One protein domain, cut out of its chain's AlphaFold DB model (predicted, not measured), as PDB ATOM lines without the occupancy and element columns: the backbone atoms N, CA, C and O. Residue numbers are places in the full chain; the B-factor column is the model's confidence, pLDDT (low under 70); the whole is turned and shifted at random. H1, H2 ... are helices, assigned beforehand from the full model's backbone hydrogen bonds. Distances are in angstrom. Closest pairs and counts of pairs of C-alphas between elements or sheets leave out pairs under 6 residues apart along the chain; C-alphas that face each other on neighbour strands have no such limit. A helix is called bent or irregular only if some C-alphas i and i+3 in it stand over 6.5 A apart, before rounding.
ATOM      1  N   VAL A   5      10.260   1.455  23.226       74.75
ATOM      2  CA  VAL A   5      11.006   2.012  22.083       74.75
ATOM      3  C   VAL A   5      12.104   2.971  22.542       74.75
ATOM      4  O   VAL A   5      13.248   2.844  22.110       74.75
ATOM      5  N   ASP A   6      11.780   3.880  23.463       81.94
ATOM      6  CA  ASP A   6      12.759   4.822  24.006       81.94
ATOM      7  C   ASP A   6      13.836   4.092  24.810       81.94
ATOM      8  O   ASP A   6      15.007   4.458  24.757       81.94
ATOM      9  N   MET A   7      13.457   3.027  25.526       84.38
ATOM     10  CA  MET A   7      14.402   2.196  26.269       84.38
ATOM     11  C   MET A   7      15.400   1.509  25.336       84.38
ATOM     12  O   MET A   7      16.592   1.523  25.619       84.38
ATOM     13  N   ALA A   8      14.934   0.963  24.208       85.44
ATOM     14  CA  ALA A   8      15.786   0.319  23.208       85.44
ATOM     15  C   ALA A   8      16.861   1.268  22.662       85.44
ATOM     16  O   ALA A   8      17.990   0.854  22.399       85.44
ATOM     17  N   GLU A   9      16.511   2.539  22.485       85.50
ATOM     18  CA  GLU A   9      17.444   3.570  22.048       85.50
ATOM     19  C   GLU A   9      18.368   4.006  23.185       85.50
ATOM     20  O   GLU A   9      19.576   4.091  23.007       85.50
ATOM     21  N   PHE A  10      17.822   4.212  24.377       86.25
ATOM     22  CA  PHE A  10      18.560   4.683  25.539       86.25
ATOM     23  C   PHE A  10      19.659   3.715  25.993       86.25
ATOM     24  O   PHE A  10      20.793   4.133  26.229       86.25
ATOM     25  N   VAL A  11      19.362   2.412  26.072       89.06
ATOM     26  CA  VAL A  11      20.318   1.405  26.569       89.06
ATOM     27  C   VAL A  11      21.579   1.294  25.711       89.06
ATOM     28  O   VAL A  11      22.614   0.875  26.215       89.06
ATOM     29  N   LYS A  12      21.535   1.714  24.439       87.00
ATOM     30  CA  LYS A  12      22.701   1.676  23.540       87.00
ATOM     31  C   LYS A  12      23.803   2.665  23.932       87.00
ATOM     32  O   LYS A  12      24.942   2.528  23.489       87.00
ATOM     33  N   PHE A  13      23.460   3.670  24.734       90.56
ATOM     34  CA  PHE A  13      24.392   4.688  25.213       90.56
ATOM     35  C   PHE A  13      24.982   4.356  26.588       90.56
ATOM     36  O   PHE A  13      25.792   5.124  27.101       90.56
ATOM     37  N   LEU A  14      24.597   3.231  27.200       91.19
ATOM     38  CA  LEU A  14      25.159   2.809  28.479       91.19
ATOM     39  C   LEU A  14      26.578   2.256  28.266       91.19
ATOM     40  O   LEU A  14      26.728   1.323  27.473       91.19
ATOM     41  N   PRO A  15      27.599   2.748  28.996       92.56
ATOM     42  CA  PRO A  15      28.970   2.259  28.838       92.56
ATOM     43  C   PRO A  15      29.100   0.727  28.962       92.56
ATOM     44  O   PRO A  15      29.698   0.137  28.065       92.56
ATOM     45  N   PRO A  16      28.435   0.053  29.933       91.88
ATOM     46  CA  PRO A  16      28.473  -1.411  30.041       91.88
ATOM     47  C   PRO A  16      27.855  -2.172  28.856       91.88
ATOM     48  O   PRO A  16      28.099  -3.355  28.654       91.88
ATOM     49  N   VAL A  17      26.978  -1.532  28.080       92.00
ATOM     50  CA  VAL A  17      26.405  -2.145  26.871       92.00
ATOM     51  C   VAL A  17      27.363  -1.972  25.694       92.00
ATOM     52  O   VAL A  17      27.473  -2.860  24.853       92.00
ATOM     53  N   GLN A  18      28.080  -0.847  25.642       91.75
ATOM     54  CA  GLN A  18      29.048  -0.541  24.587       91.75
ATOM     55  C   GLN A  18      30.326  -1.374  24.699       91.75
ATOM     56  O   GLN A  18      30.873  -1.785  23.679       91.75
ATOM     57  N   ASP A  19      30.784  -1.642  25.923       93.38
ATOM     58  CA  ASP A  19      31.938  -2.508  26.186       93.38
ATOM     59  C   ASP A  19      31.587  -4.010  26.184       93.38
ATOM     60  O   ASP A  19      32.475  -4.858  26.260       93.38
ATOM     61  N   GLY A  20      30.297  -4.347  26.055       90.75
ATOM     62  CA  GLY A  20      29.795  -5.718  25.987       90.75
ATOM     63  C   GLY A  20      29.721  -6.448  27.333       90.75
ATOM     64  O   GLY A  20      29.395  -7.634  27.351       90.75
ATOM     65  N   SER A  21      29.989  -5.774  28.455       94.25
ATOM     66  CA  SER A  21      29.910  -6.363  29.798       94.25
ATOM     67  C   SER A  21      28.473  -6.623  30.266       94.25
ATOM     68  O   SER A  21      28.240  -7.521  31.078       94.25
ATOM     69  N   LEU A  22      27.492  -5.889  29.731       92.94
ATOM     70  CA  LEU A  22      26.070  -6.069  30.001       92.94
ATOM     71  C   LEU A  22      25.342  -6.575  28.738       92.94
ATOM     72  O   LEU A  22      25.180  -5.816  27.778       92.94
ATOM     73  N   PRO A  23      24.848  -7.829  28.723       92.50
ATOM     74  CA  PRO A  23      24.219  -8.422  27.545       92.50
ATOM     75  C   PRO A  23      22.786  -7.903  27.349       92.50
ATOM     76  O   PRO A  23      21.806  -8.561  27.712       92.50
ATOM     77  N   ILE A  24      22.661  -6.712  26.755       94.50
ATOM     78  CA  ILE A  24      21.372  -6.114  26.395       94.50
ATOM     79  C   ILE A  24      21.042  -6.354  24.921       94.50
ATOM     80  O   ILE A  24      21.788  -5.966  24.025       94.50
ATOM     81  N   VAL A  25      19.868  -6.932  24.658       93.94
ATOM     82  CA  VAL A  25      19.351  -7.145  23.299       93.94
ATOM     83  C   VAL A  25      18.249  -6.131  23.020       93.94
ATOM     84  O   VAL A  25      17.083  -6.331  23.368       93.94
ATOM     85  N   ARG A  26      18.618  -5.029  22.357       91.19
ATOM     86  CA  ARG A  26      17.728  -3.889  22.064       91.19
ATOM     87  C   ARG A  26      16.429  -4.306  21.381       91.19
ATOM     88  O   ARG A  26      15.367  -3.767  21.676       91.19
ATOM     89  N   GLN A  27      16.504  -5.294  20.497       92.31
ATOM     90  CA  GLN A  27      15.374  -5.725  19.685       92.31
ATOM     91  C   GLN A  27      14.238  -6.327  20.515       92.31
ATOM     92  O   GLN A  27      13.086  -6.286  20.087       92.31
ATOM     93  N   LEU A  28      14.535  -6.841  21.713       94.44
ATOM     94  CA  LEU A  28      13.509  -7.411  22.581       94.44
ATOM     95  C   LEU A  28      12.507  -6.345  23.026       94.44
ATOM     96  O   LEU A  28      11.320  -6.637  23.099       94.44
ATOM     97  N   PHE A  29      12.927  -5.091  23.204       93.31
ATOM     98  CA  PHE A  29      12.026  -3.995  23.567       93.31
ATOM     99  C   PHE A  29      10.974  -3.654  22.494       93.31
ATOM    100  O   PHE A  29       9.991  -2.980  22.801       93.31
ATOM    101  N   TYR A  30      11.130  -4.158  21.265       93.00
ATOM    102  CA  TYR A  30      10.153  -4.031  20.180       93.00
ATOM    103  C   TYR A  30       9.149  -5.196  20.112       93.00
ATOM    104  O   TYR A  30       8.222  -5.167  19.300       93.00
ATOM    105  N   LEU A  31       9.286  -6.220  20.963       95.62
ATOM    106  CA  LEU A  31       8.362  -7.356  20.995       95.62
ATOM    107  C   LEU A  31       6.909  -6.979  21.325       95.62
ATOM    108  O   LEU A  31       6.027  -7.562  20.699       95.62
ATOM    109  N   PRO A  32       6.605  -6.031  22.238       96.12
ATOM    110  CA  PRO A  32       5.222  -5.656  22.535       96.12
ATOM    111  C   PRO A  32       4.404  -5.209  21.313       96.12
ATOM    112  O   PRO A  32       3.382  -5.847  21.039       96.12
ATOM    113  N   PRO A  33       4.817  -4.190  20.528       95.56
ATOM    114  CA  PRO A  33       4.062  -3.811  19.336       95.56
ATOM    115  C   PRO A  33       4.032  -4.927  18.284       95.56
ATOM    116  O   PRO A  33       2.995  -5.126  17.652       95.56
ATOM    117  N   LEU A  34       5.112  -5.705  18.133       97.12
ATOM    118  CA  LEU A  34       5.133  -6.858  17.228       97.12
ATOM    119  C   LEU A  34       4.063  -7.896  17.604       97.12
ATOM    120  O   LEU A  34       3.271  -8.300  16.754       97.12
ATOM    121  N   ALA A  35       4.012  -8.300  18.875       98.06
ATOM    122  CA  ALA A  35       3.056  -9.283  19.372       98.06
ATOM    123  C   ALA A  35       1.614  -8.820  19.139       98.06
ATOM    124  O   ALA A  35       0.793  -9.600  18.657       98.06
ATOM    125  N   VAL A  36       1.316  -7.545  19.403       97.94
ATOM    126  CA  VAL A  36      -0.014  -6.968  19.161       97.94
ATOM    127  C   VAL A  36      -0.376  -7.013  17.675       97.94
ATOM    128  O   VAL A  36      -1.448  -7.507  17.324       97.94
ATOM    129  N   VAL A  37       0.510  -6.550  16.790       98.31
ATOM    130  CA  VAL A  37       0.234  -6.482  15.345       98.31
ATOM    131  C   VAL A  37       0.044  -7.872  14.744       98.31
ATOM    132  O   VAL A  37      -0.921  -8.093  14.011       98.31
ATOM    133  N   VAL A  38       0.910  -8.829  15.087       98.31
ATOM    134  CA  VAL A  38       0.790 -10.217  14.616       98.31
ATOM    135  C   VAL A  38      -0.509 -10.846  15.118       98.31
ATOM    136  O   VAL A  38      -1.232 -11.469  14.344       98.31
ATOM    137  N   SER A  39      -0.856 -10.632  16.389       98.31
ATOM    138  CA  SER A  39      -2.093 -11.170  16.963       98.31
ATOM    139  C   SER A  39      -3.332 -10.588  16.283       98.31
ATOM    140  O   SER A  39      -4.269 -11.325  15.975       98.31
ATOM    141  N   ILE A  40      -3.332  -9.289  15.966       98.19
ATOM    142  CA  ILE A  40      -4.400  -8.662  15.178       98.19
ATOM    143  C   ILE A  40      -4.464  -9.269  13.773       98.19
ATOM    144  O   ILE A  40      -5.552  -9.638  13.331       98.19
ATOM    145  N   ALA A  41      -3.328  -9.427  13.089       98.06
ATOM    146  CA  ALA A  41      -3.282 -10.003  11.746       98.06
ATOM    147  C   ALA A  41      -3.857 -11.432  11.699       98.06
ATOM    148  O   ALA A  41      -4.579 -11.776  10.765       98.06
ATOM    149  N   LEU A  42      -3.597 -12.241  12.731       97.44
ATOM    150  CA  LEU A  42      -4.138 -13.597  12.878       97.44
ATOM    151  C   LEU A  42      -5.639 -13.609  13.231       97.44
ATOM    152  O   LEU A  42      -6.359 -14.534  12.855       97.44
ATOM    153  N   SER A  43      -6.122 -12.593  13.951       96.81
ATOM    154  CA  SER A  43      -7.459 -12.605  14.568       96.81
ATOM    155  C   SER A  43      -8.520 -11.840  13.778       96.81
ATOM    156  O   SER A  43      -9.688 -12.229  13.802       96.81
ATOM    157  N   ALA A  44      -8.146 -10.769  13.069       96.50
ATOM    158  CA  ALA A  44      -9.088  -9.825  12.460       96.50
ATOM    159  C   ALA A  44     -10.077 -10.500  11.497       96.50
ATOM    160  O   ALA A  44     -11.261 -10.172  11.488       96.50
ATOM    161  N   TRP A  45      -9.611 -11.492  10.733       96.56
ATOM    162  CA  TRP A  45     -10.428 -12.267   9.793       96.56
ATOM    163  C   TRP A  45     -10.673 -13.708  10.239       96.56
ATOM    164  O   TRP A  45     -11.072 -14.544   9.427       96.56
ATOM    165  N   SER A  46     -10.446 -14.015  11.521       94.81
ATOM    166  CA  SER A  46     -10.639 -15.360  12.058       94.81
ATOM    167  C   SER A  46     -12.075 -15.836  11.844       94.81
ATOM    168  O   SER A  46     -13.043 -15.232  12.321       94.81
ATOM    169  N   ARG A  47     -12.213 -16.976  11.157       91.75
ATOM    170  CA  ARG A  47     -13.510 -17.644  10.952       91.75
ATOM    171  C   ARG A  47     -14.133 -18.132  12.257       91.75
ATOM    172  O   ARG A  47     -15.349 -18.264  12.330       91.75
ATOM    173  N   THR A  48     -13.303 -18.365  13.269       92.62
ATOM    174  CA  THR A  48     -13.723 -18.824  14.596       92.62
ATOM    175  C   THR A  48     -14.334 -17.692  15.415       92.62
ATOM    176  O   THR A  48     -15.401 -17.857  15.996       92.62
ATOM    177  N   LEU A  49     -13.685 -16.524  15.428       92.12
ATOM    178  CA  LEU A  49     -14.099 -15.388  16.260       92.12
ATOM    179  C   LEU A  49     -15.260 -14.592  15.643       92.12
ATOM    180  O   LEU A  49     -15.979 -13.904  16.359       92.12
ATOM    181  N   ARG A  50     -15.468 -14.703  14.320       93.56
ATOM    182  CA  ARG A  50     -16.624 -14.150  13.580       93.56
ATOM    183  C   ARG A  50     -16.905 -12.666  13.861       93.56
ATOM    184  O   ARG A  50     -18.060 -12.248  13.849       93.56
ATOM    185  N   TYR A  51     -15.864 -11.854  14.048       95.12
ATOM    186  CA  TYR A  51     -16.022 -10.419  14.301       95.12
ATOM    187  C   TYR A  51     -16.857  -9.727  13.210       95.12
ATOM    188  O   TYR A  51     -16.688 -10.057  12.027       95.12
ATOM    189  N   PRO A  52     -17.724  -8.758  13.561       97.00
ATOM    190  CA  PRO A  52     -18.452  -7.966  12.576       97.00
ATOM    191  C   PRO A  52     -17.483  -7.078  11.785       97.00
ATOM    192  O   PRO A  52     -16.448  -6.659  12.304       97.00
ATOM    193  N   TRP A  53     -17.825  -6.777  10.532       96.94
ATOM    194  CA  TRP A  53     -16.965  -6.032   9.600       96.94
ATOM    195  C   TRP A  53     -16.352  -4.740  10.179       96.94
ATOM    196  O   TRP A  53     -15.135  -4.590  10.054       96.94
ATOM    197  N   PRO A  54     -17.101  -3.848  10.865       97.81
ATOM    198  CA  PRO A  54     -16.525  -2.612  11.402       97.81
ATOM    199  C   PRO A  54     -15.403  -2.862  12.412       97.81
ATOM    200  O   PRO A  54     -14.384  -2.179  12.395       97.81
ATOM    201  N   LEU A  55     -15.557  -3.884  13.258       97.00
ATOM    202  CA  LEU A  55     -14.569  -4.215  14.280       97.00
ATOM    203  C   LEU A  55     -13.266  -4.744  13.662       97.00
ATOM    204  O   LEU A  55     -12.186  -4.461  14.171       97.00
ATOM    205  N   ARG A  56     -13.350  -5.454  12.527       97.00
ATOM    206  CA  ARG A  56     -12.159  -5.919  11.793       97.00
ATOM    207  C   ARG A  56     -11.320  -4.742  11.321       97.00
ATOM    208  O   ARG A  56     -10.115  -4.718  11.550       97.00
ATOM    209  N   TRP A  57     -11.966  -3.755  10.704       97.50
ATOM    210  CA  TRP A  57     -11.286  -2.548  10.242       97.50
ATOM    211  C   TRP A  57     -10.769  -1.705  11.388       97.50
ATOM    212  O   TRP A  57      -9.665  -1.190  11.278       97.50
ATOM    213  N   LEU A  58     -11.502  -1.626  12.499       97.56
ATOM    214  CA  LEU A  58     -11.010  -0.961  13.697       97.56
ATOM    215  C   LEU A  58      -9.710  -1.605  14.195       97.56
ATOM    216  O   LEU A  58      -8.749  -0.890  14.458       97.56
ATOM    217  N   PHE A  59      -9.640  -2.938  14.271       96.94
ATOM    218  CA  PHE A  59      -8.413  -3.629  14.673       96.94
ATOM    219  C   PHE A  59      -7.264  -3.402  13.690       96.94
ATOM    220  O   PHE A  59      -6.160  -3.074  14.118       96.94
ATOM    221  N   LEU A  60      -7.506  -3.529  12.384       97.38
ATOM    222  CA  LEU A  60      -6.472  -3.296  11.371       97.38
ATOM    223  C   LEU A  60      -5.985  -1.841  11.376       97.38
ATOM    224  O   LEU A  60      -4.782  -1.598  11.320       97.38
ATOM    225  N   ALA A  61      -6.901  -0.880  11.506       97.44
ATOM    226  CA  ALA A  61      -6.576   0.535  11.612       97.44
ATOM    227  C   ALA A  61      -5.790   0.837  12.893       97.44
ATOM    228  O   ALA A  61      -4.836   1.602  12.838       97.44
ATOM    229  N   ALA A  62      -6.132   0.206  14.021       96.31
ATOM    230  CA  ALA A  62      -5.393   0.336  15.276       96.31
ATOM    231  C   ALA A  62      -4.007  -0.334  15.226       96.31
ATOM    232  O   ALA A  62      -3.074   0.138  15.873       96.31
ATOM    233  N   ALA A  63      -3.833  -1.397  14.436       97.38
ATOM    234  CA  ALA A  63      -2.538  -2.050  14.262       97.38
ATOM    235  C   ALA A  63      -1.520  -1.165  13.527       97.38
ATOM    236  O   ALA A  63      -0.322  -1.301  13.765       97.38
ATOM    237  N   LEU A  64      -1.970  -0.234  12.677       96.12
ATOM    238  CA  LEU A  64      -1.082   0.686  11.961       96.12
ATOM    239  C   LEU A  64      -0.255   1.573  12.910       96.12
ATOM    240  O   LEU A  64       0.968   1.430  12.894       96.12
ATOM    241  N   PRO A  65      -0.837   2.421  13.784       95.50
ATOM    242  CA  PRO A  65      -0.054   3.237  14.709       95.50
ATOM    243  C   PRO A  65       0.756   2.397  15.705       95.50
ATOM    244  O   PRO A  65       1.838   2.816  16.103       95.50
ATOM    245  N   VAL A  66       0.293   1.196  16.071       95.56
ATOM    246  CA  VAL A  66       1.089   0.269  16.893       95.56
ATOM    247  C   VAL A  66       2.326  -0.211  16.133       95.56
ATOM    248  O   VAL A  66       3.421  -0.194  16.684       95.56
ATOM    249  N   SER A  67       2.187  -0.580  14.856       95.88
ATOM    250  CA  SER A  67       3.323  -0.991  14.024       95.88
ATOM    251  C   SER A  67       4.328   0.142  13.817       95.88
ATOM    252  O   SER A  67       5.526  -0.115  13.815       95.88
ATOM    253  N   LEU A  68       3.876   1.398  13.736       94.31
ATOM    254  CA  LEU A  68       4.761   2.560  13.593       94.31
ATOM    255  C   LEU A  68       5.667   2.783  14.811       94.31
ATOM    256  O   LEU A  68       6.695   3.437  14.673       94.31
ATOM    257  N   GLN A  69       5.364   2.192  15.971       92.44
ATOM    258  CA  GLN A  69       6.290   2.177  17.114       92.44
ATOM    259  C   GLN A  69       7.569   1.376  16.819       92.44
ATOM    260  O   GLN A  69       8.566   1.525  17.514       92.44
ATOM    261  N   LEU A  70       7.563   0.538  15.777       92.06
ATOM    262  CA  LEU A  70       8.753  -0.130  15.260       92.06
ATOM    263  C   LEU A  70       9.590   0.781  14.356       92.06
ATOM    264  O   LEU A  70      10.593   0.312  13.837       92.06
ATOM    265  N   LEU A  71       9.229   2.042  14.114       90.94
ATOM    266  CA  LEU A  71      10.121   2.958  13.405       90.94
ATOM    267  C   LEU A  71      11.260   3.433  14.319       90.94
ATOM    268  O   LEU A  71      11.068   3.570  15.530       90.94
ATOM    269  N   PRO A  72      12.445   3.725  13.755       85.75
ATOM    270  CA  PRO A  72      13.460   4.482  14.470       85.75
ATOM    271  C   PRO A  72      12.887   5.840  14.926       85.75
ATOM    272  O   PRO A  72      12.130   6.455  14.172       85.75
ATOM    273  N   PRO A  73      13.257   6.344  16.118       81.75
ATOM    274  CA  PRO A  73      12.719   7.600  16.651       81.75
ATOM    275  C   PRO A  73      13.034   8.809  15.755       81.75
ATOM    276  O   PRO A  73      12.200   9.696  15.593       81.75
ATOM    277  N   ALA A  74      14.206   8.813  15.118       83.75
ATOM    278  CA  ALA A  74      14.564   9.742  14.053       83.75
ATOM    279  C   ALA A  74      14.686   8.962  12.737       83.75
ATOM    280  O   ALA A  74      15.750   8.438  12.397       83.75
ATOM    281  N   TRP A  75      13.574   8.823  12.016       86.00
ATOM    282  CA  TRP A  75      13.563   8.097  10.751       86.00
ATOM    283  C   TRP A  75      13.721   9.041   9.558       86.00
ATOM    284  O   TRP A  75      13.167  10.136   9.498       86.00
ATOM    285  N   SER A  76      14.475   8.569   8.577       90.62
ATOM    286  CA  SER A  76      14.531   9.082   7.217       90.62
ATOM    287  C   SER A  76      14.635   7.876   6.277       90.62
ATOM    288  O   SER A  76      15.047   6.795   6.713       90.62
ATOM    289  N   PRO A  77      14.298   8.004   4.984       90.19
ATOM    290  CA  PRO A  77      14.453   6.893   4.045       90.19
ATOM    291  C   PRO A  77      15.872   6.301   4.028       90.19
ATOM    292  O   PRO A  77      16.033   5.092   3.890       90.19
ATOM    293  N   SER A  78      16.900   7.133   4.226       90.19
ATOM    294  CA  SER A  78      18.290   6.680   4.308       90.19
ATOM    295  C   SER A  78      18.615   5.966   5.623       90.19
ATOM    296  O   SER A  78      19.348   4.978   5.592       90.19
ATOM    297  N   SER A  79      18.060   6.394   6.766       88.38
ATOM    298  CA  SER A  79      18.329   5.731   8.052       88.38
ATOM    299  C   SER A  79      17.735   4.323   8.120       88.38
ATOM    300  O   SER A  79      18.360   3.429   8.687       88.38
ATOM    301  N   LEU A  80      16.604   4.074   7.451       89.12
ATOM    302  CA  LEU A  80      15.976   2.746   7.361       89.12
ATOM    303  C   LEU A  80      16.838   1.702   6.626       89.12
ATOM    304  O   LEU A  80      16.667   0.500   6.829       89.12
ATOM    305  N   LEU A  81      17.773   2.142   5.781       91.12
ATOM    306  CA  LEU A  81      18.708   1.259   5.076       91.12
ATOM    307  C   LEU A  81      19.986   0.982   5.886       91.12
ATOM    308  O   LEU A  81      20.762   0.091   5.531       91.12
ATOM    309  N   GLY A  82      20.204   1.720   6.978       91.44
ATOM    310  CA  GLY A  82      21.375   1.580   7.834       91.44
ATOM    311  C   GLY A  82      21.421   0.220   8.541       91.44
ATOM    312  O   GLY A  82      20.379  -0.280   8.973       91.44
ATOM    313  N   PRO A  83      22.609  -0.393   8.709       88.75
ATOM    314  CA  PRO A  83      22.747  -1.737   9.276       88.75
ATOM    315  C   PRO A  83      22.131  -1.883  10.673       88.75
ATOM    316  O   PRO A  83      21.615  -2.952  10.988       88.75
ATOM    317  N   GLU A  84      22.114  -0.806  11.463       86.56
ATOM    318  CA  GLU A  84      21.478  -0.760  12.785       86.56
ATOM    319  C   GLU A  84      19.963  -1.016  12.724       86.56
ATOM    320  O   GLU A  84      19.424  -1.731  13.568       86.56
ATOM    321  N   PHE A  85      19.279  -0.477  11.711       90.12
ATOM    322  CA  PHE A  85      17.816  -0.494  11.628       90.12
ATOM    323  C   PHE A  85      17.269  -1.513  10.628       90.12
ATOM    324  O   PHE A  85      16.076  -1.795  10.662       90.12
ATOM    325  N   ARG A  86      18.110  -2.141   9.794       91.12
ATOM    326  CA  ARG A  86      17.677  -3.110   8.766       91.12
ATOM    327  C   ARG A  86      16.737  -4.190   9.297       91.12
ATOM    328  O   ARG A  86      15.723  -4.472   8.663       91.12
ATOM    329  N   LEU A  87      17.058  -4.793  10.444       91.38
ATOM    330  CA  LEU A  87      16.204  -5.827  11.037       91.38
ATOM    331  C   LEU A  87      14.866  -5.241  11.500       91.38
ATOM    332  O   LEU A  87      13.817  -5.810  11.223       91.38
ATOM    333  N   GLN A  88      14.894  -4.086  12.162       92.25
ATOM    334  CA  GLN A  88      13.701  -3.390  12.638       92.25
ATOM    335  C   GLN A  88      12.786  -2.975  11.471       92.25
ATOM    336  O   GLN A  88      11.585  -3.236  11.503       92.25
ATOM    337  N   THR A  89      13.354  -2.429  10.395       93.50
ATOM    338  CA  THR A  89      12.644  -2.094   9.156       93.50
ATOM    339  C   THR A  89      12.077  -3.336   8.470       93.50
ATOM    340  O   THR A  89      10.933  -3.313   8.020       93.50
ATOM    341  N   ALA A  90      12.830  -4.439   8.424       95.06
ATOM    342  CA  ALA A  90      12.341  -5.701   7.875       95.06
ATOM    343  C   ALA A  90      11.161  -6.257   8.687       95.06
ATOM    344  O   ALA A  90      10.171  -6.693   8.103       95.06
ATOM    345  N   VAL A  91      11.224  -6.192  10.022       95.62
ATOM    346  CA  VAL A  91      10.126  -6.604  10.911       95.62
ATOM    347  C   VAL A  91       8.893  -5.722  10.706       95.62
ATOM    348  O   VAL A  91       7.789  -6.250  10.600       95.62
ATOM    349  N   LEU A  92       9.058  -4.403  10.575       96.06
ATOM    350  CA  LEU A  92       7.961  -3.486  10.247       96.06
ATOM    351  C   LEU A  92       7.315  -3.823   8.893       96.06
ATOM    352  O   LEU A  92       6.093  -3.940   8.803       96.06
ATOM    353  N   GLY A  93       8.125  -4.036   7.853       96.94
ATOM    354  CA  GLY A  93       7.633  -4.474   6.546       96.94
ATOM    355  C   GLY A  93       6.883  -5.806   6.639       96.94
ATOM    356  O   GLY A  93       5.789  -5.942   6.094       96.94
ATOM    357  N   GLY A  94       7.416  -6.760   7.408       97.75
ATOM    358  CA  GLY A  94       6.762  -8.032   7.714       97.75
ATOM    359  C   GLY A  94       5.405  -7.848   8.393       97.75
ATOM    360  O   GLY A  94       4.425  -8.450   7.963       97.75
ATOM    361  N   CYS A  95       5.306  -6.965   9.390       97.88
ATOM    362  CA  CYS A  95       4.043  -6.599  10.032       97.88
ATOM    363  C   CYS A  95       3.005  -6.100   9.019       97.88
ATOM    364  O   CYS A  95       1.858  -6.538   9.046       97.88
ATOM    365  N   TRP A  96       3.392  -5.215   8.100       98.00
ATOM    366  CA  TRP A  96       2.473  -4.689   7.088       98.00
ATOM    367  C   TRP A  96       2.043  -5.747   6.076       98.00
ATOM    368  O   TRP A  96       0.864  -5.813   5.732       98.00
ATOM    369  N   VAL A  97       2.961  -6.623   5.661       98.31
ATOM    370  CA  VAL A  97       2.628  -7.782   4.822       98.31
ATOM    371  C   VAL A  97       1.642  -8.704   5.545       98.31
ATOM    372  O   VAL A  97       0.637  -9.095   4.957       98.31
ATOM    373  N   LEU A  98       1.860  -9.007   6.829       97.94
ATOM    374  CA  LEU A  98       0.937  -9.823   7.624       97.94
ATOM    375  C   LEU A  98      -0.446  -9.172   7.748       97.94
ATOM    376  O   LEU A  98      -1.454  -9.861   7.606       97.94
ATOM    377  N   LEU A  99      -0.518  -7.856   7.967       98.00
ATOM    378  CA  LEU A  99      -1.786  -7.124   8.009       98.00
ATOM    379  C   LEU A  99      -2.503  -7.149   6.650       98.00
ATOM    380  O   LEU A  99      -3.704  -7.423   6.604       98.00
ATOM    381  N   ALA A 100      -1.782  -6.938   5.547       97.81
ATOM    382  CA  ALA A 100      -2.334  -7.012   4.192       97.81
ATOM    383  C   ALA A 100      -2.842  -8.423   3.848       97.81
ATOM    384  O   ALA A 100      -3.872  -8.583   3.193       97.81
ATOM    385  N   LEU A 101      -2.155  -9.456   4.341       97.62
ATOM    386  CA  LEU A 101      -2.514 -10.865   4.165       97.62
ATOM    387  C   LEU A 101      -3.397 -11.417   5.295       97.62
ATOM    388  O   LEU A 101      -3.665 -12.618   5.335       97.62
ATOM    389  N   SER A 102      -3.899 -10.569   6.196       96.94
ATOM    390  CA  SER A 102      -4.671 -10.998   7.373       96.94
ATOM    391  C   SER A 102      -5.923 -11.808   7.014       96.94
ATOM    392  O   SER A 102      -6.299 -12.735   7.729       96.94
ATOM    393  N   TRP A 103      -6.542 -11.536   5.862       96.75
ATOM    394  CA  TRP A 103      -7.678 -12.307   5.340       96.75
ATOM    395  C   TRP A 103      -7.318 -13.761   4.993       96.75
ATOM    396  O   TRP A 103      -8.161 -14.655   5.110       96.75
ATOM    397  N   LEU A 104      -6.073 -14.010   4.572       97.25
ATOM    398  CA  LEU A 104      -5.548 -15.347   4.310       97.25
ATOM    399  C   LEU A 104      -5.167 -16.030   5.627       97.25
ATOM    400  O   LEU A 104      -5.532 -17.186   5.838       97.25
ATOM    401  N   LEU A 105      -4.522 -15.295   6.538       96.00
ATOM    402  CA  LEU A 105      -4.162 -15.775   7.878       96.00
ATOM    403  C   LEU A 105      -5.388 -16.159   8.718       96.00
ATOM    404  O   LEU A 105      -5.339 -17.129   9.467       96.00
ATOM    405  N   GLY A 106      -6.524 -15.486   8.524       93.31
ATOM    406  CA  GLY A 106      -7.797 -15.834   9.167       93.31
ATOM    407  C   GLY A 106      -8.364 -17.209   8.779       93.31
ATOM    408  O   GLY A 106      -9.352 -17.655   9.372       93.31
ATOM    409  N   ARG A 107      -7.762 -17.891   7.789       95.38
ATOM    410  CA  ARG A 107      -8.078 -19.281   7.417       95.38
ATOM    411  C   ARG A 107      -7.294 -20.317   8.223       95.38
ATOM    412  O   ARG A 107      -7.619 -21.497   8.117       95.38
ATOM    413  N   LEU A 108      -6.278 -19.908   8.985       95.50
ATOM    414  CA  LEU A 108      -5.502 -20.821   9.820       95.50
ATOM    415  C   LEU A 108      -6.384 -21.453  10.911       95.50
ATOM    416  O   LEU A 108      -7.336 -20.818  11.381       95.50
ATOM    417  N   PRO A 109      -6.071 -22.686  11.352       95.06
ATOM    418  CA  PRO A 109      -6.739 -23.284  12.498       95.06
ATOM    419  C   PRO A 109      -6.620 -22.388  13.734       95.06
ATOM    420  O   PRO A 109      -5.560 -21.821  14.009       95.06
ATOM    421  N   ALA A 110      -7.698 -22.298  14.514       94.88
ATOM    422  CA  ALA A 110      -7.756 -21.448  15.703       94.88
ATOM    423  C   ALA A 110      -6.639 -21.756  16.712       94.88
ATOM    424  O   ALA A 110      -6.090 -20.834  17.313       94.88
ATOM    425  N   TRP A 111      -6.259 -23.031  16.854       95.62
ATOM    426  CA  TRP A 111      -5.172 -23.428  17.744       95.62
ATOM    427  C   TRP A 111      -3.816 -22.857  17.304       95.62
ATOM    428  O   TRP A 111      -3.024 -22.492  18.165       95.62
ATOM    429  N   VAL A 112      -3.558 -22.702  15.997       96.81
ATOM    430  CA  VAL A 112      -2.307 -22.106  15.494       96.81
ATOM    431  C   VAL A 112      -2.262 -20.628  15.863       96.81
ATOM    432  O   VAL A 112      -1.310 -20.173  16.492       96.81
ATOM    433  N   GLY A 113      -3.323 -19.887  15.523       96.56
ATOM    434  CA  GLY A 113      -3.414 -18.454  15.807       96.56
ATOM    435  C   GLY A 113      -3.373 -18.148  17.305       96.56
ATOM    436  O   GLY A 113      -2.649 -17.247  17.730       96.56
ATOM    437  N   GLY A 114      -4.089 -18.938  18.110       97.62
ATOM    438  CA  GLY A 114      -4.067 -18.835  19.567       97.62
ATOM    439  C   GLY A 114      -2.696 -19.160  20.160       97.62
ATOM    440  O   GLY A 114      -2.199 -18.376  20.961       97.62
ATOM    441  N   SER A 115      -2.037 -20.239  19.716       98.12
ATOM    442  CA  SER A 115      -0.708 -20.617  20.227       98.12
ATOM    443  C   SER A 115       0.342 -19.552  19.921       98.12
ATOM    444  O   SER A 115       1.080 -19.143  20.815       98.12
ATOM    445  N   LEU A 116       0.384 -19.062  18.675       98.00
ATOM    446  CA  LEU A 116       1.313 -18.003  18.274       98.00
ATOM    447  C   LEU A 116       1.070 -16.719  19.073       98.00
ATOM    448  O   LEU A 116       2.019 -16.138  19.593       98.00
ATOM    449  N   THR A 117      -0.196 -16.317  19.219       98.25
ATOM    450  CA  THR A 117      -0.589 -15.153  20.028       98.25
ATOM    451  C   THR A 117      -0.122 -15.303  21.475       98.25
ATOM    452  O   THR A 117       0.509 -14.394  22.007       98.25
ATOM    453  N   THR A 118      -0.363 -16.456  22.106       98.56
ATOM    454  CA  THR A 118       0.061 -16.722  23.486       98.56
ATOM    455  C   THR A 118       1.573 -16.652  23.641       98.56
ATOM    456  O   THR A 118       2.056 -15.933  24.512       98.56
ATOM    457  N   VAL A 119       2.330 -17.366  22.803       98.44
ATOM    458  CA  VAL A 119       3.797 -17.402  22.903       98.44
ATOM    459  C   VAL A 119       4.387 -16.008  22.702       98.44
ATOM    460  O   VAL A 119       5.218 -15.574  23.501       98.44
ATOM    461  N   LEU A 120       3.929 -15.279  21.680       98.00
ATOM    462  CA  LEU A 120       4.404 -13.925  21.405       98.00
ATOM    463  C   LEU A 120       4.049 -12.955  22.530       98.00
ATOM    464  O   LEU A 120       4.903 -12.179  22.944       98.00
ATOM    465  N   ALA A 121       2.819 -13.000  23.044       98.38
ATOM    466  CA  ALA A 121       2.378 -12.104  24.104       98.38
ATOM    467  C   ALA A 121       3.118 -12.360  25.427       98.38
ATOM    468  O   ALA A 121       3.539 -11.406  26.080       98.38
ATOM    469  N   LEU A 122       3.349 -13.627  25.794       98.31
ATOM    470  CA  LEU A 122       4.153 -13.977  26.969       98.31
ATOM    471  C   LEU A 122       5.610 -13.534  26.800       98.31
ATOM    472  O   LEU A 122       6.151 -12.864  27.675       98.31
ATOM    473  N   GLY A 123       6.226 -13.831  25.652       98.06
ATOM    474  CA  GLY A 123       7.585 -13.379  25.351       98.06
ATOM    475  C   GLY A 123       7.712 -11.854  25.398       98.06
ATOM    476  O   GLY A 123       8.640 -11.328  26.010       98.06
ATOM    477  N   ALA A 124       6.746 -11.138  24.824       97.12
ATOM    478  CA  ALA A 124       6.695  -9.682  24.828       97.12
ATOM    479  C   ALA A 124       6.439  -9.074  26.214       97.12
ATOM    480  O   ALA A 124       6.858  -7.946  26.461       97.12
ATOM    481  N   ALA A 125       5.765  -9.782  27.120       96.50
ATOM    482  CA  ALA A 125       5.570  -9.314  28.487       96.50
ATOM    483  C   ALA A 125       6.829  -9.546  29.336       96.50
ATOM    484  O   ALA A 125       7.236  -8.678  30.104       96.50
ATOM    485  N   SER A 126       7.462 -10.710  29.190       96.56
ATOM    486  CA  SER A 126       8.546 -11.140  30.075       96.56
ATOM    487  C   SER A 126       9.921 -10.636  29.643       96.56
ATOM    488  O   SER A 126      10.668 -10.119  30.473       96.56
ATOM    489  N   LEU A 127      10.279 -10.761  28.361       96.81
ATOM    490  CA  LEU A 127      11.643 -10.486  27.894       96.81
ATOM    491  C   LEU A 127      12.038  -9.001  28.005       96.81
ATOM    492  O   LEU A 127      13.125  -8.731  28.521       96.81
ATOM    493  N   PRO A 128      11.199  -8.026  27.602       94.44
ATOM    494  CA  PRO A 128      11.537  -6.610  27.752       94.44
ATOM    495  C   PRO A 128      11.591  -6.182  29.216       94.44
ATOM    496  O   PRO A 128      12.450  -5.390  29.592       94.44
ATOM    497  N   ALA A 129      10.694  -6.717  30.053       93.81
ATOM    498  CA  ALA A 129      10.680  -6.437  31.484       93.81
ATOM    499  C   ALA A 129      11.964  -6.940  32.158       93.81
ATOM    500  O   ALA A 129      12.589  -6.210  32.921       93.81
ATOM    501  N   TRP A 130      12.403  -8.153  31.815       95.50
ATOM    502  CA  TRP A 130      13.663  -8.704  32.304       95.50
ATOM    503  C   TRP A 130      14.878  -7.873  31.862       95.50
ATOM    504  O   TRP A 130      15.705  -7.509  32.693       95.50
ATOM    505  N   GLN A 131      14.960  -7.505  30.579       95.00
ATOM    506  CA  GLN A 131      16.028  -6.646  30.049       95.00
ATOM    507  C   GLN A 131      16.044  -5.257  30.704       95.00
ATOM    508  O   GLN A 131      17.111  -4.711  30.980       95.00
ATOM    509  N   PHE A 132      14.870  -4.691  30.995       92.25
ATOM    510  CA  PHE A 132      14.759  -3.435  31.732       92.25
ATOM    511  C   PHE A 132      15.317  -3.564  33.154       92.25
ATOM    512  O   PHE A 132      16.103  -2.717  33.575       92.25
ATOM    513  N   GLU A 133      14.976  -4.634  33.876       93.00
ATOM    514  CA  GLU A 133      15.516  -4.877  35.218       93.00
ATOM    515  C   GLU A 133      17.041  -5.061  35.209       93.00
ATOM    516  O   GLU A 133      17.724  -4.494  36.062       93.00
ATOM    517  N   LEU A 134      17.592  -5.748  34.201       93.75
ATOM    518  CA  LEU A 134      19.042  -5.868  34.007       93.75
ATOM    519  C   LEU A 134      19.730  -4.523  33.739       93.75
ATOM    520  O   LEU A 134      20.859  -4.315  34.177       93.75
ATOM    521  N   ALA A 135      19.069  -3.604  33.033       92.69
ATOM    522  CA  ALA A 135      19.636  -2.297  32.716       92.69
ATOM    523  C   ALA A 135      19.640  -1.337  33.922       92.69
ATOM    524  O   ALA A 135      20.502  -0.460  34.002       92.69
ATOM    525  N   LYS A 136      18.718  -1.487  34.885       91.56
ATOM    526  CA  LYS A 136      18.537  -0.533  36.002       91.56
ATOM    527  C   LYS A 136      19.814  -0.208  36.788       91.56
ATOM    528  O   LYS A 136      20.014   0.981  37.040       91.56
ATOM    529  N   PRO A 137      20.686  -1.166  37.165       92.25
ATOM    530  CA  PRO A 137      21.924  -0.850  37.877       92.25
ATOM    531  C   PRO A 137      22.864   0.045  37.062       92.25
ATOM    532  O   PRO A 137      23.374   1.031  37.591       92.25
ATOM    533  N   ALA A 138      23.036  -0.241  35.768       91.94
ATOM    534  CA  ALA A 138      23.871   0.561  34.874       91.94
ATOM    535  C   ALA A 138      23.298   1.972  34.675       91.94
ATOM    536  O   ALA A 138      24.031   2.957  34.702       91.94
ATOM    537  N   ILE A 139      21.975   2.086  34.551       90.88
ATOM    538  CA  ILE A 139      21.294   3.381  34.457       90.88
ATOM    539  C   ILE A 139      21.486   4.174  35.755       90.88
ATOM    540  O   ILE A 139      21.808   5.359  35.719       90.88
ATOM    541  N   ASN A 140      21.341   3.520  36.909       91.81
ATOM    542  CA  ASN A 140      21.550   4.152  38.206       91.81
ATOM    543  C   ASN A 140      22.995   4.644  38.388       91.81
ATOM    544  O   ASN A 140      23.197   5.725  38.931       91.81
ATOM    545  N   ALA A 141      23.987   3.893  37.902       91.50
ATOM    546  CA  ALA A 141      25.393   4.286  37.973       91.50
ATOM    547  C   ALA A 141      25.695   5.564  37.170       91.50
ATOM    548  O   ALA A 141      26.480   6.393  37.618       91.50
ATOM    549  N   VAL A 142      25.053   5.745  36.012       89.75
ATOM    550  CA  VAL A 142      25.262   6.924  35.153       89.75
ATOM    551  C   VAL A 142      24.458   8.135  35.638       89.75
ATOM    552  O   VAL A 142      24.956   9.257  35.615       89.75
ATOM    553  N   TYR A 143      23.214   7.926  36.073       86.75
ATOM    554  CA  TYR A 143      22.261   9.015  36.326       86.75
ATOM    555  C   TYR A 143      21.955   9.266  37.810       86.75
ATOM    556  O   TYR A 143      21.152  10.146  38.122       86.75
ATOM    557  N   GLY A 144      22.543   8.495  38.729       90.50
ATOM    558  CA  GLY A 144      22.383   8.653  40.181       90.50
ATOM    559  C   GLY A 144      20.987   8.322  40.725       90.50
ATOM    560  O   GLY A 144      20.719   8.547  41.903       90.50
ATOM    561  N   ARG A 145      20.079   7.820  39.880       84.19
ATOM    562  CA  ARG A 145      18.742   7.362  40.269       84.19
ATOM    563  C   ARG A 145      18.249   6.252  39.338       84.19
ATOM    564  O   ARG A 145      18.433   6.367  38.122       84.19
ATOM    565  N   PRO A 146      17.568   5.214  39.853       77.19
ATOM    566  CA  PRO A 146      16.966   4.205  39.000       77.19
ATOM    567  C   PRO A 146      15.779   4.809  38.230       77.19
ATOM    568  O   PRO A 146      15.027   5.621  38.781       77.19
ATOM    569  N   PRO A 147      15.572   4.425  36.960       81.38
ATOM    570  CA  PRO A 147      14.432   4.894  36.187       81.38
ATOM    571  C   PRO A 147      13.129   4.382  36.815       81.38
ATOM    572  O   PRO A 147      12.975   3.188  37.076       81.38
ATOM    573  N   ALA A 148      12.179   5.287  37.052       83.12
ATOM    574  CA  ALA A 148      10.868   4.920  37.572       83.12
ATOM    575  C   ALA A 148      10.034   4.207  36.496       83.12
ATOM    576  O   ALA A 148       9.956   4.654  35.347       83.12
ATOM    577  N   VAL A 149       9.360   3.127  36.890       85.62
ATOM    578  CA  VAL A 149       8.395   2.431  36.033       85.62
ATOM    579  C   VAL A 149       7.124   3.274  35.943       85.62
ATOM    580  O   VAL A 149       6.455   3.521  36.944       85.62
ATOM    581  N   GLY A 150       6.794   3.741  34.740       86.25
ATOM    582  CA  GLY A 150       5.566   4.502  34.500       86.25
ATOM    583  C   GLY A 150       4.330   3.611  34.375       86.25
ATOM    584  O   GLY A 150       4.433   2.426  34.069       86.25
ATOM    585  N   TRP A 151       3.139   4.199  34.512       88.12
ATOM    586  CA  TRP A 151       1.860   3.492  34.339       88.12
ATOM    587  C   TRP A 151       1.733   2.798  32.972       88.12
ATOM    588  O   TRP A 151       1.136   1.729  32.883       88.12
ATOM    589  N   GLY A 152       2.334   3.367  31.919       87.69
ATOM    590  CA  GLY A 152       2.311   2.797  30.569       87.69
ATOM    591  C   GLY A 152       2.953   1.410  30.486       87.69
ATOM    592  O   GLY A 152       2.477   0.568  29.732       87.69
ATOM    593  N   PHE A 153       3.973   1.136  31.309       88.62
ATOM    594  CA  PHE A 153       4.557  -0.201  31.423       88.62
ATOM    595  C   PHE A 153       3.524  -1.198  31.953       88.62
ATOM    596  O   PHE A 153       3.272  -2.221  31.322       88.62
ATOM    597  N   TRP A 154       2.868  -0.867  33.067       90.88
ATOM    598  CA  TRP A 154       1.863  -1.736  33.683       90.88
ATOM    599  C   TRP A 154       0.646  -1.946  32.784       90.88
ATOM    600  O   TRP A 154       0.175  -3.072  32.653       90.88
ATOM    601  N   ALA A 155       0.183  -0.891  32.113       92.25
ATOM    602  CA  ALA A 155      -0.889  -0.986  31.128       92.25
ATOM    603  C   ALA A 155      -0.499  -1.899  29.951       92.25
ATOM    604  O   ALA A 155      -1.296  -2.741  29.538       92.25
ATOM    605  N   GLY A 156       0.736  -1.781  29.452       93.12
ATOM    606  CA  GLY A 156       1.269  -2.641  28.397       93.12
ATOM    607  C   GLY A 156       1.344  -4.112  28.813       93.12
ATOM    608  O   GLY A 156       0.838  -4.974  28.098       93.12
ATOM    609  N   ILE A 157       1.901  -4.399  29.994       94.56
ATOM    610  CA  ILE A 157       1.968  -5.761  30.547       94.56
ATOM    611  C   ILE A 157       0.569  -6.343  30.739       94.56
ATOM    612  O   ILE A 157       0.314  -7.463  30.302       94.56
ATOM    613  N   ALA A 158      -0.358  -5.587  31.331       96.06
ATOM    614  CA  ALA A 158      -1.735  -6.037  31.517       96.06
ATOM    615  C   ALA A 158      -2.401  -6.375  30.174       96.06
ATOM    616  O   ALA A 158      -3.005  -7.439  30.037       96.06
ATOM    617  N   GLY A 159      -2.232  -5.521  29.159       96.44
ATOM    618  CA  GLY A 159      -2.733  -5.772  27.807       96.44
ATOM    619  C   GLY A 159      -2.160  -7.049  27.183       96.44
ATOM    620  O   GLY A 159      -2.911  -7.849  26.629       96.44
ATOM    621  N   LEU A 160      -0.852  -7.286  27.321       97.69
ATOM    622  CA  LEU A 160      -0.199  -8.502  26.824       97.69
ATOM    623  C   LEU A 160      -0.646  -9.760  27.579       97.69
ATOM    624  O   LEU A 160      -0.848 -10.799  26.959       97.69
ATOM    625  N   VAL A 161      -0.862  -9.681  28.894       98.00
ATOM    626  CA  VAL A 161      -1.389 -10.803  29.687       98.00
ATOM    627  C   VAL A 161      -2.814 -11.153  29.260       98.00
ATOM    628  O   VAL A 161      -3.121 -12.327  29.057       98.00
ATOM    629  N   ILE A 162      -3.674 -10.149  29.060       98.25
ATOM    630  CA  ILE A 162      -5.032 -10.351  28.537       98.25
ATOM    631  C   ILE A 162      -4.972 -11.004  27.152       98.25
ATOM    632  O   ILE A 162      -5.701 -11.960  26.886       98.25
ATOM    633  N   LEU A 163      -4.075 -10.530  26.284       97.88
ATOM    634  CA  LEU A 163      -3.876 -11.088  24.950       97.88
ATOM    635  C   LEU A 163      -3.402 -12.550  25.002       97.88
ATOM    636  O   LEU A 163      -3.932 -13.397  24.281       97.88
ATOM    637  N   ALA A 164      -2.463 -12.873  25.894       98.44
ATOM    638  CA  ALA A 164      -1.989 -14.236  26.103       98.44
ATOM    639  C   ALA A 164      -3.115 -15.159  26.585       98.44
ATOM    640  O   ALA A 164      -3.287 -16.251  26.036       98.44
ATOM    641  N   ALA A 165      -3.907 -14.706  27.562       98.31
ATOM    642  CA  ALA A 165      -5.055 -15.438  28.090       98.31
ATOM    643  C   ALA A 165      -6.129 -15.677  27.017       98.31
ATOM    644  O   ALA A 165      -6.665 -16.781  26.922       98.31
ATOM    645  N   ALA A 166      -6.397 -14.684  26.163       97.38
ATOM    646  CA  ALA A 166      -7.292 -14.839  25.019       97.38
ATOM    647  C   ALA A 166      -6.773 -15.897  24.029       97.38
ATOM    648  O   ALA A 166      -7.547 -16.742  23.573       97.38
ATOM    649  N   GLY A 167      -5.463 -15.907  23.751       97.50
ATOM    650  CA  GLY A 167      -4.817 -16.943  22.941       97.50
ATOM    651  C   GLY A 167      -4.981 -18.347  23.534       97.50
ATOM    652  O   GLY A 167      -5.416 -19.258  22.829       97.50
ATOM    653  N   VAL A 168      -4.755 -18.512  24.845       97.88
ATOM    654  CA  VAL A 168      -4.955 -19.796  25.546       97.88
ATOM    655  C   VAL A 168      -6.413 -20.235  25.476       97.88
ATOM    656  O   VAL A 168      -6.697 -21.395  25.180       97.88
ATOM    657  N   GLY A 169      -7.349 -19.310  25.703       96.69
ATOM    658  CA  GLY A 169      -8.781 -19.576  25.588       96.69
ATOM    659  C   GLY A 169      -9.167 -20.072  24.194       96.69
ATOM    660  O   GLY A 169      -9.928 -21.033  24.075       96.69
ATOM    661  N   LEU A 170      -8.592 -19.479  23.143       95.50
ATOM    662  CA  LEU A 170      -8.821 -19.892  21.759       95.50
ATOM    663  C   LEU A 170      -8.274 -21.299  21.473       95.50
ATOM    664  O   LEU A 170      -8.958 -22.101  20.837       95.50
ATOM    665  N   VAL A 171      -7.077 -21.620  21.975       96.25
ATOM    666  CA  VAL A 171      -6.483 -22.965  21.869       96.25
ATOM    667  C   VAL A 171      -7.353 -23.997  22.586       96.25
ATOM    668  O   VAL A 171      -7.731 -25.010  21.999       96.25
ATOM    669  N   ALA A 172      -7.730 -23.724  23.837       95.19
ATOM    670  CA  ALA A 172      -8.569 -24.617  24.629       95.19
ATOM    671  C   ALA A 172      -9.948 -24.835  23.985       95.19
ATOM    672  O   ALA A 172     -10.472 -25.949  23.996       95.19
ATOM    673  N   TRP A 173     -10.537 -23.785  23.405       91.81
ATOM    674  CA  TRP A 173     -11.802 -23.881  22.681       91.81
ATOM    675  C   TRP A 173     -11.688 -24.763  21.435       91.81
ATOM    676  O   TRP A 173     -12.539 -25.631  21.236       91.81
ATOM    677  N   ALA A 174     -10.622 -24.596  20.645       91.19
ATOM    678  CA  ALA A 174     -10.396 -25.377  19.432       91.19
ATOM    679  C   ALA A 174     -10.351 -26.886  19.735       91.19
ATOM    680  O   ALA A 174     -11.093 -27.659  19.133       91.19
ATOM    681  N   PHE A 175      -9.587 -27.291  20.753       89.44
ATOM    682  CA  PHE A 175      -9.486 -28.701  21.143       89.44
ATOM    683  C   PHE A 175     -10.762 -29.259  21.792       89.44
ATOM    684  O   PHE A 175     -11.059 -30.446  21.663       89.44
ATOM    685  N   ARG A 176     -11.564 -28.423  22.467       86.25
ATOM    686  CA  ARG A 176     -12.879 -28.851  22.980       86.25
ATOM    687  C   ARG A 176     -13.890 -29.079  21.853       86.25
ATOM    688  O   ARG A 176     -14.701 -29.996  21.967       86.25
ATOM    689  N   GLY A 177     -13.853 -28.276  20.789       68.69
ATOM    690  CA  GLY A 177     -14.733 -28.411  19.622       68.69
ATOM    691  C   GLY A 177     -14.548 -29.736  18.878       68.69
ATOM    692  O   GLY A 177     -15.535 -30.413  18.590       68.69
ATOM    693  N   ASP A 178     -13.298 -30.154  18.673       59.78
ATOM    694  CA  ASP A 178     -12.964 -31.401  17.970       59.78
ATOM    695  C   ASP A 178     -13.452 -32.656  18.713       59.78
ATOM    696  O   ASP A 178     -13.814 -33.654  18.094       59.78
ATOM    697  N   SER A 179     -13.576 -32.600  20.042       55.91
ATOM    698  CA  SER A 179     -14.067 -33.732  20.843       55.91
ATOM    699  C   SER A 179     -15.543 -34.098  20.603       55.91
ATOM    700  O   SER A 179     -15.965 -35.196  20.971       55.91
ATOM    701  N   LYS A 180     -16.340 -33.213  19.982       52.50
ATOM    702  CA  LYS A 180     -17.750 -33.487  19.650       52.50
ATOM    703  C   LYS A 180     -17.934 -34.229  18.323       52.50
ATOM    704  O   LYS A 180     -18.950 -34.895  18.168       52.50
TER     705      LYS A 180
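AT A GLANCE: This is residues 5 to 180 of the 185 residues of an uncharacterized protein of Anaerolineaceae bacterium (UniProt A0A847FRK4). An elongated bundle of helices has H3 as its core, with the long hairpin of H7 and H8 on one side of it and the hairpin of H4 and H5 on another. Short H1 packs on the first residues of H3 at one end of the bundle, with H2 beyond it near H7, and short H6 packs on the last residues of H3 at the other end. The printed part has 176 residues, of which 128 lie in eight named helices, H1 to H8 in chain order; there is no named strand, and the class is all helix. The whole is compact, with a radius of gyration of the C-alphas of 18.2 A, and spans 60 by 35 by 26 A.

HOW THE PARTS SIT: The longest helix, H7, residues 110 to 143, has a kink of 42 degrees near residue 137. With residues 110 to 125 alone it touches H8, residues 151 to 178, closest at the C-alphas of Gly 114 and Gly 167, 3.9 A; the two form a helical hairpin, a shallow tilt of 22 degrees, opposite ways. H7 also touches the hub, H3, residues 26 to 43, closest at the C-alphas of Leu 31 and Ala 124, 4.8 A. H3 and H8 only just touch, with 3 pairs of C-alphas within 8 A, the closest Pro 32 and Leu 160, 7.5 A. H4, residues 53 to 68, forms a hairpin with H3, a shallow tilt of 13 degrees, with the C-alphas of Val 37 and Ala 63 closest at 5.3 A. H5, residues 86 to 100, touches H3 at Ala 41 and Leu 99, whose C-alphas are closest at 4.9 A, and forms a hairpin with H4, closest at the C-alphas of Ser 67 and Leu 92, 6.5 A. H3, H4, H5, H7 and H8 make a bundle, up and down, each running against the one before it. H1, residues 5 to 13, touches H3, closest at the C-alphas of Ala 8 and Arg 26, 4.8 A. H6, residues 102 to 105, touches H3, closest at the C-alphas of Ala 41 and Ser 102, 4.7 A. H2, residues 15 to 18, is close to H7 but not clearly touching, the C-alphas of Pro 16 and Ala 138 closest at 7.0 A. H4 and H7 are apart. Each O i to N i+4 pair is within hydrogen-bond range in H5 and H8, against 3 of 5 in H1, 10 of 14 in H3, 10 of 12 in H4 and 26 of 30 in H7; H2 and H6 are too short for such a pair.

IN THESE COORDINATES: H7 is 47.5 A long, H8 41.3 A, H3 27.7 A, H4 23.7 A and H5 20.9 A. H1 begins at C-alpha 5 (11.006, 2.012, 22.083), and H8 ends at C-alpha 178 (-12.964, -31.401, 17.970). H3 has a kink of 40 degrees near residue 33 and is irregular, C-alphas 29 and 32 being 7.1 A apart; H7 is only just irregular, C-alphas 134 and 137 being 7.0 A apart.

THE WHOLE: The C-alphas farthest apart are those of Gly 144 and Lys 180, 61.7 A. The printed part has no cut. The link from H4 to H5, residues 69 to 85, is long. Residues 177 to 180 have pLDDT under 70; the mean of the printed part is 92.7.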